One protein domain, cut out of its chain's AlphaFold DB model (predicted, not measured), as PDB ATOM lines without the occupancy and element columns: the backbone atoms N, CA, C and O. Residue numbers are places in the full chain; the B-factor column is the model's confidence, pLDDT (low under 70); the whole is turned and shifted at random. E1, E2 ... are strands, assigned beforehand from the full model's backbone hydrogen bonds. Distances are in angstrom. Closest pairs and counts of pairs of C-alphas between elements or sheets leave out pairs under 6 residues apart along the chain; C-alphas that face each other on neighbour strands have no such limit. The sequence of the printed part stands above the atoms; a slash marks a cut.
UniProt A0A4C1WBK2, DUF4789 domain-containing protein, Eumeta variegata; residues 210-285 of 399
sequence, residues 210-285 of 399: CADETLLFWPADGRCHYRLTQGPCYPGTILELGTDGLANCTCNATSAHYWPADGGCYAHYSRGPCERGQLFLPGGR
ATOM      1  N   CYS A 210      23.619  -9.134  49.651       95.25
ATOM      2  CA  CYS A 210      24.543  -8.817  50.732       95.25
ATOM      3  C   CYS A 210      23.857  -7.959  51.807       95.25
ATOM      4  O   CYS A 210      22.744  -7.475  51.612       95.25
ATOM      5  N   ALA A 211      24.512  -7.810  52.961       94.19
ATOM      6  CA  ALA A 211      23.950  -7.079  54.099       94.19
ATOM      7  C   ALA A 211      23.723  -5.585  53.809       94.19
ATOM      8  O   ALA A 211      22.826  -4.982  54.392       94.19
ATOM      9  N   ASP A 212      24.528  -5.001  52.921       92.94
ATOM     10  CA  ASP A 212      24.461  -3.603  52.518       92.94
ATOM     11  C   ASP A 212      24.824  -3.430  51.029       92.94
ATOM     12  O   ASP A 212      25.269  -4.364  50.359       92.94
ATOM     13  N   GLU A 213      24.634  -2.215  50.510       89.31
ATOM     14  CA  GLU A 213      24.980  -1.846  49.127       89.31
ATOM     15  C   GLU A 213      26.489  -1.614  48.924       89.31
ATOM     16  O   GLU A 213      26.957  -1.477  47.790       89.31
ATOM     17  N   THR A 214      27.263  -1.547  50.015       92.94
ATOM     18  CA  THR A 214      28.725  -1.408  49.948       92.94
ATOM     19  C   THR A 214      29.409  -2.737  49.653       92.94
ATOM     20  O   THR A 214      30.551  -2.750  49.198       92.94
ATOM     21  N   LEU A 215      28.708  -3.850  49.860       95.44
ATOM     22  CA  LEU A 215      29.152  -5.199  49.567       95.44
ATOM     23  C   LEU A 215      28.605  -5.696  48.221       95.44
ATOM     24  O   LEU A 215      27.437  -5.527  47.881       95.44
ATOM     25  N   LEU A 216      29.454  -6.399  47.477       95.75
ATOM     26  CA  LEU A 216      29.117  -7.081  46.235       95.75
ATOM     27  C   LEU A 216      29.290  -8.590  46.397       95.75
ATOM     28  O   LEU A 216      30.298  -9.062  46.926       95.75
ATOM     29  N   PHE A 217      28.307  -9.355  45.921       96.31
ATOM     30  CA  PHE A 217      28.356 -10.814  45.943       96.31
ATOM     31  C   PHE A 217      29.273 -11.340  44.838       96.31
ATOM     32  O   PHE A 217      29.072 -11.037  43.660       96.31
ATOM     33  N   TRP A 218      30.246 -12.167  45.212       96.19
ATOM     34  CA  TRP A 218      31.157 -12.833  44.295       96.19
ATOM     35  C   TRP A 218      30.728 -14.291  44.073       96.19
ATOM     36  O   TRP A 218      30.801 -15.111  44.993       96.19
ATOM     37  N   PRO A 219      30.284 -14.669  42.860       94.00
ATOM     38  CA  PRO A 219      29.680 -15.983  42.662       94.00
ATOM     39  C   PRO A 219      30.640 -17.169  42.812       94.00
ATOM     40  O   PRO A 219      30.189 -18.261  43.149       94.00
ATOM     41  N   ALA A 220      31.943 -16.980  42.574       91.62
ATOM     42  CA  ALA A 220      32.907 -18.084  42.560       91.62
ATOM     43  C   ALA A 220      33.228 -18.645  43.957       91.62
ATOM     44  O   ALA A 220      33.495 -19.839  44.084       91.62
ATOM     45  N   ASP A 221      33.210 -17.806  44.999       94.31
ATOM     46  CA  ASP A 221      33.415 -18.227  46.393       94.31
ATOM     47  C   ASP A 221      32.131 -18.164  47.238       94.31
ATOM     48  O   ASP A 221      32.117 -18.650  48.372       94.31
ATOM     49  N   GLY A 222      31.055 -17.593  46.683       93.44
ATOM     50  CA  GLY A 222      29.758 -17.456  47.334       93.44
ATOM     51  C   GLY A 222      29.763 -16.457  48.491       93.44
ATOM     52  O   GLY A 222      28.991 -16.629  49.435       93.44
ATOM     53  N   ARG A 223      30.652 -15.455  48.474       95.94
ATOM     54  CA  ARG A 223      30.809 -14.478  49.563       95.94
ATOM     55  C   ARG A 223      30.576 -13.048  49.099       95.94
ATOM     56  O   ARG A 223      30.708 -12.714  47.928       95.94
ATOM     57  N   CYS A 224      30.242 -12.195  50.059       96.56
ATOM     58  CA  CYS A 224      30.125 -10.756  49.869       96.56
ATOM     59  C   CYS A 224      31.457 -10.072  50.194       96.56
ATOM     60  O   CYS A 224      32.043 -10.339  51.244       96.56
ATOM     61  N   HIS A 225      31.909  -9.180  49.316       96.00
ATOM     62  CA  HIS A 225      33.166  -8.438  49.438       96.00
ATOM     63  C   HIS A 225      32.917  -6.943  49.257       96.00
ATOM     64  O   HIS A 225      32.029  -6.557  48.504       96.00
ATOM     65  N   TYR A 226      33.700  -6.091  49.917       95.00
ATOM     66  CA  TYR A 226      33.516  -4.642  49.820       95.00
ATOM     67  C   TYR A 226      33.817  -4.126  48.406       95.00
ATOM     68  O   TYR A 226      34.848  -4.449  47.808       95.00
ATOM     69  N   ARG A 227      32.926  -3.291  47.878       95.12
ATOM     70  CA  ARG A 227      33.096  -2.567  46.617       95.12
ATOM     71  C   ARG A 227      34.300  -1.625  46.709       95.12
ATOM     72  O   ARG A 227      34.596  -1.099  47.777       95.12
ATOM     73  N   LEU A 228      34.971  -1.387  45.581       93.81
ATOM     74  CA  LEU A 228      36.173  -0.544  45.468       93.81
ATOM     75  C   LEU A 228      37.365  -1.054  46.297       93.81
ATOM     76  O   LEU A 228      38.314  -0.315  46.561       93.81
ATOM     77  N   THR A 229      37.338  -2.331  46.682       94.12
ATOM     78  CA  THR A 229      38.476  -3.020  47.296       94.12
ATOM     79  C   THR A 229      39.071  -4.035  46.329       94.12
ATOM     80  O   THR A 229      38.484  -4.325  45.291       94.12
ATOM     81  N   GLN A 230      40.240  -4.591  46.652       93.62
ATOM     82  CA  GLN A 230      40.809  -5.673  45.845       93.62
ATOM     83  C   GLN A 230      39.927  -6.935  45.893       93.62
ATOM     84  O   GLN A 230      39.742  -7.594  44.874       93.62
ATOM     85  N   GLY A 231      39.363  -7.271  47.058       92.31
ATOM     86  CA  GLY A 231      38.505  -8.446  47.224       92.31
ATOM     87  C   GLY A 231      39.121  -9.732  46.629       92.31
ATOM     88  O   GLY A 231      40.300 -10.008  46.867       92.31
ATOM     89  N   PRO A 232      38.356 -10.520  45.852       94.69
ATOM     90  CA  PRO A 232      38.836 -11.730  45.181       94.69
ATOM     91  C   PRO A 232      39.593 -11.449  43.868       94.69
ATOM     92  O   PRO A 232      39.979 -12.390  43.173       94.69
ATOM     93  N   CYS A 233      39.784 -10.180  43.499       94.94
ATOM     94  CA  CYS A 233      40.426  -9.792  42.252       94.94
ATOM     95  C   CYS A 233      41.955  -9.915  42.310       94.94
ATOM     96  O   CYS A 233      42.597  -9.879  43.368       94.94
ATOM     97  N   TYR A 234      42.559 -10.027  41.128       92.69
ATOM     98  CA  TYR A 234      44.011 -10.019  40.991       92.69
ATOM     99  C   TYR A 234      44.590  -8.636  41.349       92.69
ATOM    100  O   TYR A 234      43.909  -7.619  41.170       92.69
ATOM    101  N   PRO A 235      45.843  -8.568  41.838       92.00
ATOM    102  CA  PRO A 235      46.500  -7.296  42.129       92.00
ATOM    103  C   PRO A 235      46.458  -6.337  40.932       92.00
ATOM    104  O   PRO A 235      46.667  -6.760  39.797       92.00
ATOM    105  N   GLY A 236      46.185  -5.057  41.194       92.81
ATOM    106  CA  GLY A 236      46.030  -4.032  40.155       92.81
ATOM    107  C   GLY A 236      44.619  -3.932  39.566       92.81
ATOM    108  O   GLY A 236      44.399  -3.148  38.647       92.81
ATOM    109  N   THR A 237      43.650  -4.679  40.094       95.75
ATOM    110  CA  THR A 237      42.225  -4.511  39.779       95.75
ATOM    111  C   THR A 237      41.409  -4.390  41.057       95.75
ATOM    112  O   THR A 237      41.809  -4.887  42.113       95.75
ATOM    113  N   ILE A 238      40.268  -3.716  40.959       95.38
ATOM    114  CA  ILE A 238      39.338  -3.521  42.068       95.38
ATOM    115  C   ILE A 238      37.975  -4.118  41.732       95.38
ATOM    116  O   ILE A 238      37.609  -4.275  40.567       95.38
ATOM    117  N   LEU A 239      37.236  -4.461  42.779       95.94
ATOM    118  CA  LEU A 239      35.906  -5.030  42.686       95.94
ATOM    119  C   LEU A 239      34.866  -3.926  42.479       95.94
ATOM    120  O   LEU A 239      34.619  -3.105  43.368       95.94
ATOM    121  N   GLU A 240      34.208  -3.941  41.328       94.75
ATOM    122  CA  GLU A 240      33.134  -3.016  40.978       94.75
ATOM    123  C   GLU A 240      31.894  -3.760  40.480       94.75
ATOM    124  O   GLU A 240      31.917  -4.959  40.203       94.75
ATOM    125  N   LEU A 241      30.776  -3.041  40.379       92.69
ATOM    126  CA  LEU A 241      29.570  -3.572  39.760       92.69
ATOM    127  C   LEU A 241      29.699  -3.439  38.238       92.69
ATOM    128  O   LEU A 241      29.819  -2.333  37.712       92.69
ATOM    129  N   GLY A 242      29.683  -4.570  37.542       91.44
ATOM    130  CA  GLY A 242      29.693  -4.647  36.091       91.44
ATOM    131  C   GLY A 242      28.398  -4.130  35.463       91.44
ATOM    132  O   GLY A 242      27.359  -3.987  36.110       91.44
ATOM    133  N   THR A 243      28.446  -3.878  34.156       90.50
ATOM    134  CA  THR A 243      27.284  -3.425  33.368       90.50
ATOM    135  C   THR A 243      26.182  -4.478  33.263       90.50
ATOM    136  O   THR A 243      25.033  -4.154  32.976       90.50
ATOM    137  N   ASP A 244      26.519  -5.741  33.500       89.62
ATOM    138  CA  ASP A 244      25.593  -6.857  33.609       89.62
ATOM    139  C   ASP A 244      24.931  -6.965  34.987       89.62
ATOM    140  O   ASP A 244      24.039  -7.797  35.148       89.62
ATOM    141  N   GLY A 245      25.299  -6.122  35.955       89.88
ATOM    142  CA  GLY A 245      24.778  -6.164  37.320       89.88
ATOM    143  C   GLY A 245      25.410  -7.258  38.182       89.88
ATOM    144  O   GLY A 245      24.848  -7.606  39.219       89.88
ATOM    145  N   LEU A 246      26.549  -7.814  37.760       92.75
ATOM    146  CA  LEU A 246      27.346  -8.757  38.540       92.75
ATOM    147  C   LEU A 246      28.629  -8.086  39.032       92.75
ATOM    148  O   LEU A 246      29.097  -7.108  38.456       92.75
ATOM    149  N   ALA A 247      29.206  -8.608  40.110       94.69
ATOM    150  CA  ALA A 247      30.506  -8.149  40.573       94.69
ATOM    151  C   ALA A 247      31.581  -8.497  39.531       94.69
ATOM    152  O   ALA A 247      31.660  -9.639  39.076       94.69
ATOM    153  N   ASN A 248      32.402  -7.522  39.152       94.31
ATOM    154  CA  ASN A 248      33.446  -7.673  38.149       94.31
ATOM    155  C   ASN A 248      34.749  -7.018  38.621       94.31
ATOM    156  O   ASN A 248      34.735  -6.017  39.336       94.31
ATOM    157  N   CYS A 249      35.877  -7.585  38.200       94.88
ATOM    158  CA  CYS A 249      37.195  -7.024  38.460       94.88
ATOM    159  C   CYS A 249      37.562  -6.080  37.320       94.88
ATOM    160  O   CYS A 249      37.765  -6.512  36.184       94.88
ATOM    161  N   THR A 250      37.640  -4.789  37.612       94.31
ATOM    162  CA  THR A 250      37.915  -3.750  36.619       94.31
ATOM    163  C   THR A 250      39.065  -2.865  37.074       94.31
ATOM    164  O   THR A 250      39.410  -2.770  38.255       94.31
ATOM    165  N   CYS A 251      39.694  -2.213  36.102       94.44
ATOM    166  CA  CYS A 251      40.537  -1.066  36.362       94.44
ATOM    167  C   CYS A 251      40.312  -0.037  35.262       94.44
ATOM    168  O   CYS A 251      40.563  -0.303  34.088       94.44
ATOM    169  N   ASN A 252      39.778   1.120  35.643       92.06
ATOM    170  CA  ASN A 252      39.509   2.210  34.721       92.06
ATOM    171  C   ASN A 252      40.499   3.351  34.970       92.06
ATOM    172  O   ASN A 252      40.606   3.829  36.100       92.06
ATOM    173  N   ALA A 253      41.157   3.822  33.909       91.38
ATOM    174  CA  ALA A 253      42.121   4.919  33.952       91.38
ATOM    175  C   ALA A 253      41.531   6.246  34.459       91.38
ATOM    176  O   ALA A 253      42.261   7.098  34.956       91.38
ATOM    177  N   THR A 254      40.211   6.433  34.350       89.56
ATOM    178  CA  THR A 254      39.525   7.626  34.871       89.56
ATOM    179  C   THR A 254      39.088   7.494  36.329       89.56
ATOM    180  O   THR A 254      38.567   8.451  36.901       89.56
ATOM    181  N   SER A 255      39.262   6.322  36.944       88.88
ATOM    182  CA  SER A 255      38.862   6.104  38.332       88.88
ATOM    183  C   SER A 255      39.809   6.818  39.300       88.88
ATOM    184  O   SER A 255      41.017   6.883  39.084       88.88
ATOM    185  N   ALA A 256      39.286   7.269  40.444       91.25
ATOM    186  CA  ALA A 256      40.111   7.787  41.541       91.25
ATOM    187  C   ALA A 256      41.016   6.712  42.180       91.25
ATOM    188  O   ALA A 256      41.815   7.028  43.064       91.25
ATOM    189  N   HIS A 257      40.848   5.452  41.769       93.75
ATOM    190  CA  HIS A 257      41.616   4.298  42.213       93.75
ATOM    191  C   HIS A 257      42.802   3.975  41.302       93.75
ATOM    192  O   HIS A 257      43.622   3.131  41.655       93.75
ATOM    193  N   TYR A 258      42.887   4.625  40.142       95.06
ATOM    194  CA  TYR A 258      43.912   4.367  39.146       95.06
ATOM    195  C   TYR A 258      45.267   4.939  39.560       95.06
ATOM    196  O   TYR A 258      45.370   6.080  40.017       95.06
ATOM    197  N   TRP A 259      46.316   4.152  39.349       94.88
ATOM    198  CA  TRP A 259      47.700   4.544  39.538       94.88
ATOM    199  C   TRP A 259      48.410   4.623  38.179       94.88
ATOM    200  O   TRP A 259      48.646   3.602  37.532       94.88
ATOM    201  N   PRO A 260      48.785   5.831  37.717       91.44
ATOM    202  CA  PRO A 260      49.340   6.004  36.375       91.44
ATOM    203  C   PRO A 260      50.678   5.304  36.126       91.44
ATOM    204  O   PRO A 260      51.013   5.060  34.971       91.44
ATOM    205  N   ALA A 261      51.461   5.016  37.172       92.00
ATOM    206  CA  ALA A 261      52.824   4.520  36.998       92.00
ATOM    207  C   ALA A 261      52.884   3.056  36.527       92.00
ATOM    208  O   ALA A 261      53.793   2.704  35.780       92.00
ATOM    209  N   ASP A 262      51.936   2.214  36.950       92.94
ATOM    210  CA  ASP A 262      51.856   0.799  36.560       92.94
ATOM    211  C   ASP A 262      50.563   0.439  35.810       92.94
ATOM    212  O   ASP A 262      50.433  -0.679  35.313       92.94
ATOM    213  N   GLY A 263      49.619   1.378  35.701       92.62
ATOM    214  CA  GLY A 263      48.324   1.153  35.070       92.62
ATOM    215  C   GLY A 263      47.358   0.308  35.905       92.62
ATOM    216  O   GLY A 263      46.352  -0.161  35.372       92.62
ATOM    217  N   GLY A 264      47.658   0.082  37.185       94.88
ATOM    218  CA  GLY A 264      46.838  -0.683  38.116       94.88
ATOM    219  C   GLY A 264      45.846   0.180  38.894       94.88
ATOM    220  O   GLY A 264      45.971   1.400  38.988       94.88
ATOM    221  N   CYS A 265      44.849  -0.473  39.485       95.81
ATOM    222  CA  CYS A 265      43.871   0.142  40.370       95.81
ATOM    223  C   CYS A 265      43.981  -0.427  41.783       95.81
ATOM    224  O   CYS A 265      44.119  -1.639  41.968       95.81
ATOM    225  N   TYR A 266      43.887   0.455  42.776       95.88
ATOM    226  CA  TYR A 266      44.134   0.123  44.174       95.88
ATOM    227  C   TYR A 266      43.071   0.712  45.103       95.88
ATOM    228  O   TYR A 266      42.538   1.802  44.882       95.88
ATOM    229  N   ALA A 267      42.766  -0.018  46.175       94.88
ATOM    230  CA  ALA A 267      41.813   0.426  47.185       94.88
ATOM    231  C   ALA A 267      42.346   1.661  47.927       94.88
ATOM    232  O   ALA A 267      43.535   1.727  48.260       94.88
ATOM    233  N   HIS A 268      41.481   2.634  48.211       94.81
ATOM    234  CA  HIS A 268      41.877   3.785  49.027       94.81
ATOM    235  C   HIS A 268      42.213   3.350  50.447       94.81
ATOM    236  O   HIS A 268      41.633   2.404  50.975       94.81
ATOM    237  N   TYR A 269      43.171   4.050  51.046       94.25
ATOM    238  CA  TYR A 269      43.701   3.779  52.380       94.25
ATOM    239  C   TYR A 269      44.301   2.376  52.551       94.25
ATOM    240  O   TYR A 269      44.516   1.928  53.675       94.25
ATOM    241  N   SER A 270      44.619   1.707  51.439       94.19
ATOM    242  CA  SER A 270      45.445   0.501  51.408       94.19
ATOM    243  C   SER A 270      46.895   0.851  51.079       94.19
ATOM    244  O   SER A 270      47.183   1.934  50.571       94.19
ATOM    245  N   ARG A 271      47.828  -0.066  51.325       93.25
ATOM    246  CA  ARG A 271      49.234   0.090  50.940       93.25
ATOM    247  C   ARG A 271      49.390   0.196  49.425       93.25
ATOM    248  O   ARG A 271      50.212   0.976  48.959       93.25
ATOM    249  N   GLY A 272      48.618  -0.582  48.662       91.44
ATOM    250  CA  GLY A 272      48.641  -0.568  47.198       91.44
ATOM    251  C   GLY A 272      50.069  -0.583  46.607       91.44
ATOM    252  O   GLY A 272      50.885  -1.413  47.032       91.44
ATOM    253  N   PRO A 273      50.390   0.329  45.668       94.12
ATOM    254  CA  PRO A 273      51.708   0.449  45.049       94.12
ATOM    255  C   PRO A 273      52.677   1.313  45.877       94.12
ATOM    256  O   PRO A 273      53.806   1.547  45.452       94.12
ATOM    257  N   CYS A 274      52.246   1.821  47.034       94.75
ATOM    258  CA  CYS A 274      52.995   2.788  47.821       94.75
ATOM    259  C   CYS A 274      54.115   2.140  48.641       94.75
ATOM    260  O   CYS A 274      54.102   0.945  48.971       94.75
ATOM    261  N   GLU A 275      55.097   2.967  49.000       93.56
ATOM    262  CA  GLU A 275      56.184   2.570  49.885       93.56
ATOM    263  C   GLU A 275      55.684   2.277  51.307       93.56
ATOM    264  O   GLU A 275      54.570   2.627  51.707       93.56
ATOM    265  N   ARG A 276      56.516   1.599  52.105       92.50
ATOM    266  CA  ARG A 276      56.166   1.289  53.497       92.50
ATOM    267  C   ARG A 276      55.955   2.582  54.285       92.50
ATOM    268  O   ARG A 276      56.793   3.472  54.241       92.50
ATOM    269  N   GLY A 277      54.859   2.635  55.039       93.56
ATOM    270  CA  GLY A 277      54.472   3.804  55.831       93.56
ATOM    271  C   GLY A 277      53.665   4.851  55.063       93.56
ATOM    272  O   GLY A 277      53.285   5.863  55.645       93.56
ATOM    273  N   GLN A 278      53.358   4.601  53.791       95.94
ATOM    274  CA  GLN A 278      52.423   5.393  53.000       95.94
ATOM    275  C   GLN A 278      51.214   4.548  52.606       95.94
ATOM    276  O   GLN A 278      51.292   3.321  52.501       95.94
ATOM    277  N   LEU A 279      50.097   5.224  52.365       96.25
ATOM    278  CA  LEU A 279      48.874   4.621  51.858       96.25
ATOM    279  C   LEU A 279      48.476   5.277  50.541       96.25
ATOM    280  O   LEU A 279      48.861   6.407  50.231       96.25
ATOM    281  N   PHE A 280      47.681   4.553  49.769       96.25
ATOM    282  CA  PHE A 280      47.097   5.028  48.535       96.25
ATOM    283  C   PHE A 280      45.878   5.899  48.845       96.25
ATOM    284  O   PHE A 280      44.847   5.419  49.317       96.25
ATOM    285  N   LEU A 281      46.009   7.202  48.629       94.81
ATOM    286  CA  LEU A 281      45.008   8.202  48.984       94.81
ATOM    287  C   LEU A 281      44.091   8.525  47.792       94.81
ATOM    288  O   LEU A 281      44.501   8.383  46.633       94.81
ATOM    289  N   PRO A 282      42.871   9.038  48.054       91.69
ATOM    290  CA  PRO A 282      41.985   9.527  47.004       91.69
ATOM    291  C   PRO A 282      42.677  10.537  46.084       91.69
ATOM    292  O   PRO A 282      43.361  11.451  46.551       91.69
ATOM    293  N   GLY A 283      42.474  10.393  44.774       87.19
ATOM    294  CA  GLY A 283      43.146  11.199  43.748       87.19
ATOM    295  C   GLY A 283      44.409  10.554  43.176       87.19
ATOM    296  O   GLY A 283      45.212  11.259  42.574       87.19
ATOM    297  N   GLY A 284      44.594   9.245  43.378       89.12
ATOM    298  CA  GLY A 284      45.653   8.482  42.721       89.12
ATOM    299  C   GLY A 284      47.051   8.891  43.167       89.12
ATOM    300  O   GLY A 284      47.930   9.044  42.326       89.12
ATOM    301  N   ARG A 285      47.255   9.119  44.473       92.25
ATOM    302  CA  ARG A 285      48.563   9.491  45.040       92.25
ATOM    303  C   ARG A 285      48.915   8.661  46.264       92.25
ATOM    304  O   ARG A 285      48.043   8.334  47.062       92.25
TER     305      ARG A 285
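AT A GLANCE: This is residues 210 to 285 of the 399 residues of the protein "DUF4789 domain-containing protein" of Eumeta variegata (UniProt A0A4C1WBK2). There is little regular structure: two small hairpins, E1 with E2 and E3 with E4, sit together at one end, and a half made mostly of loops, with short E5, forms the other. The printed part has 76 residues, no named helix and five strands in order E1 to E5, all strand, with 19 residues in named elements. Both two-stranded sheets are antiparallel; the whole is compact, radius of gyration of the C-alphas 12.5 A, spanning 33 by 23 by 19 A.

HOW THE PARTS SIT: Start at the hairpin of E3, residues 238 to 241, and E4, residues 247 to 250, where N 240 and O 248 are 2.9 A apart. In the hairpin of E1, residues 215 to 218, and E2, residues 223 to 226, N 216 and O 225 are 2.8 A apart. The closest C-alphas of E1 and E4, Leu 216 and Ala 247, are 5.9 A apart. E5, residues 279 to 281, pairs with no named strand and is apart from E1, E2, E3 and E4.

IN THESE COORDINATES: Find C-alpha 215 at (29.152, -5.199, 49.567), where E1 begins; E2 runs 10.2 A, E3 10.0 A. E5 ends at C-alpha 281 (45.008, 8.202, 48.984).

THE WHOLE: The printed part has no cut. Links E2 to E3 and E4 to E5 are long. No printed residue is under 70 in pLDDT.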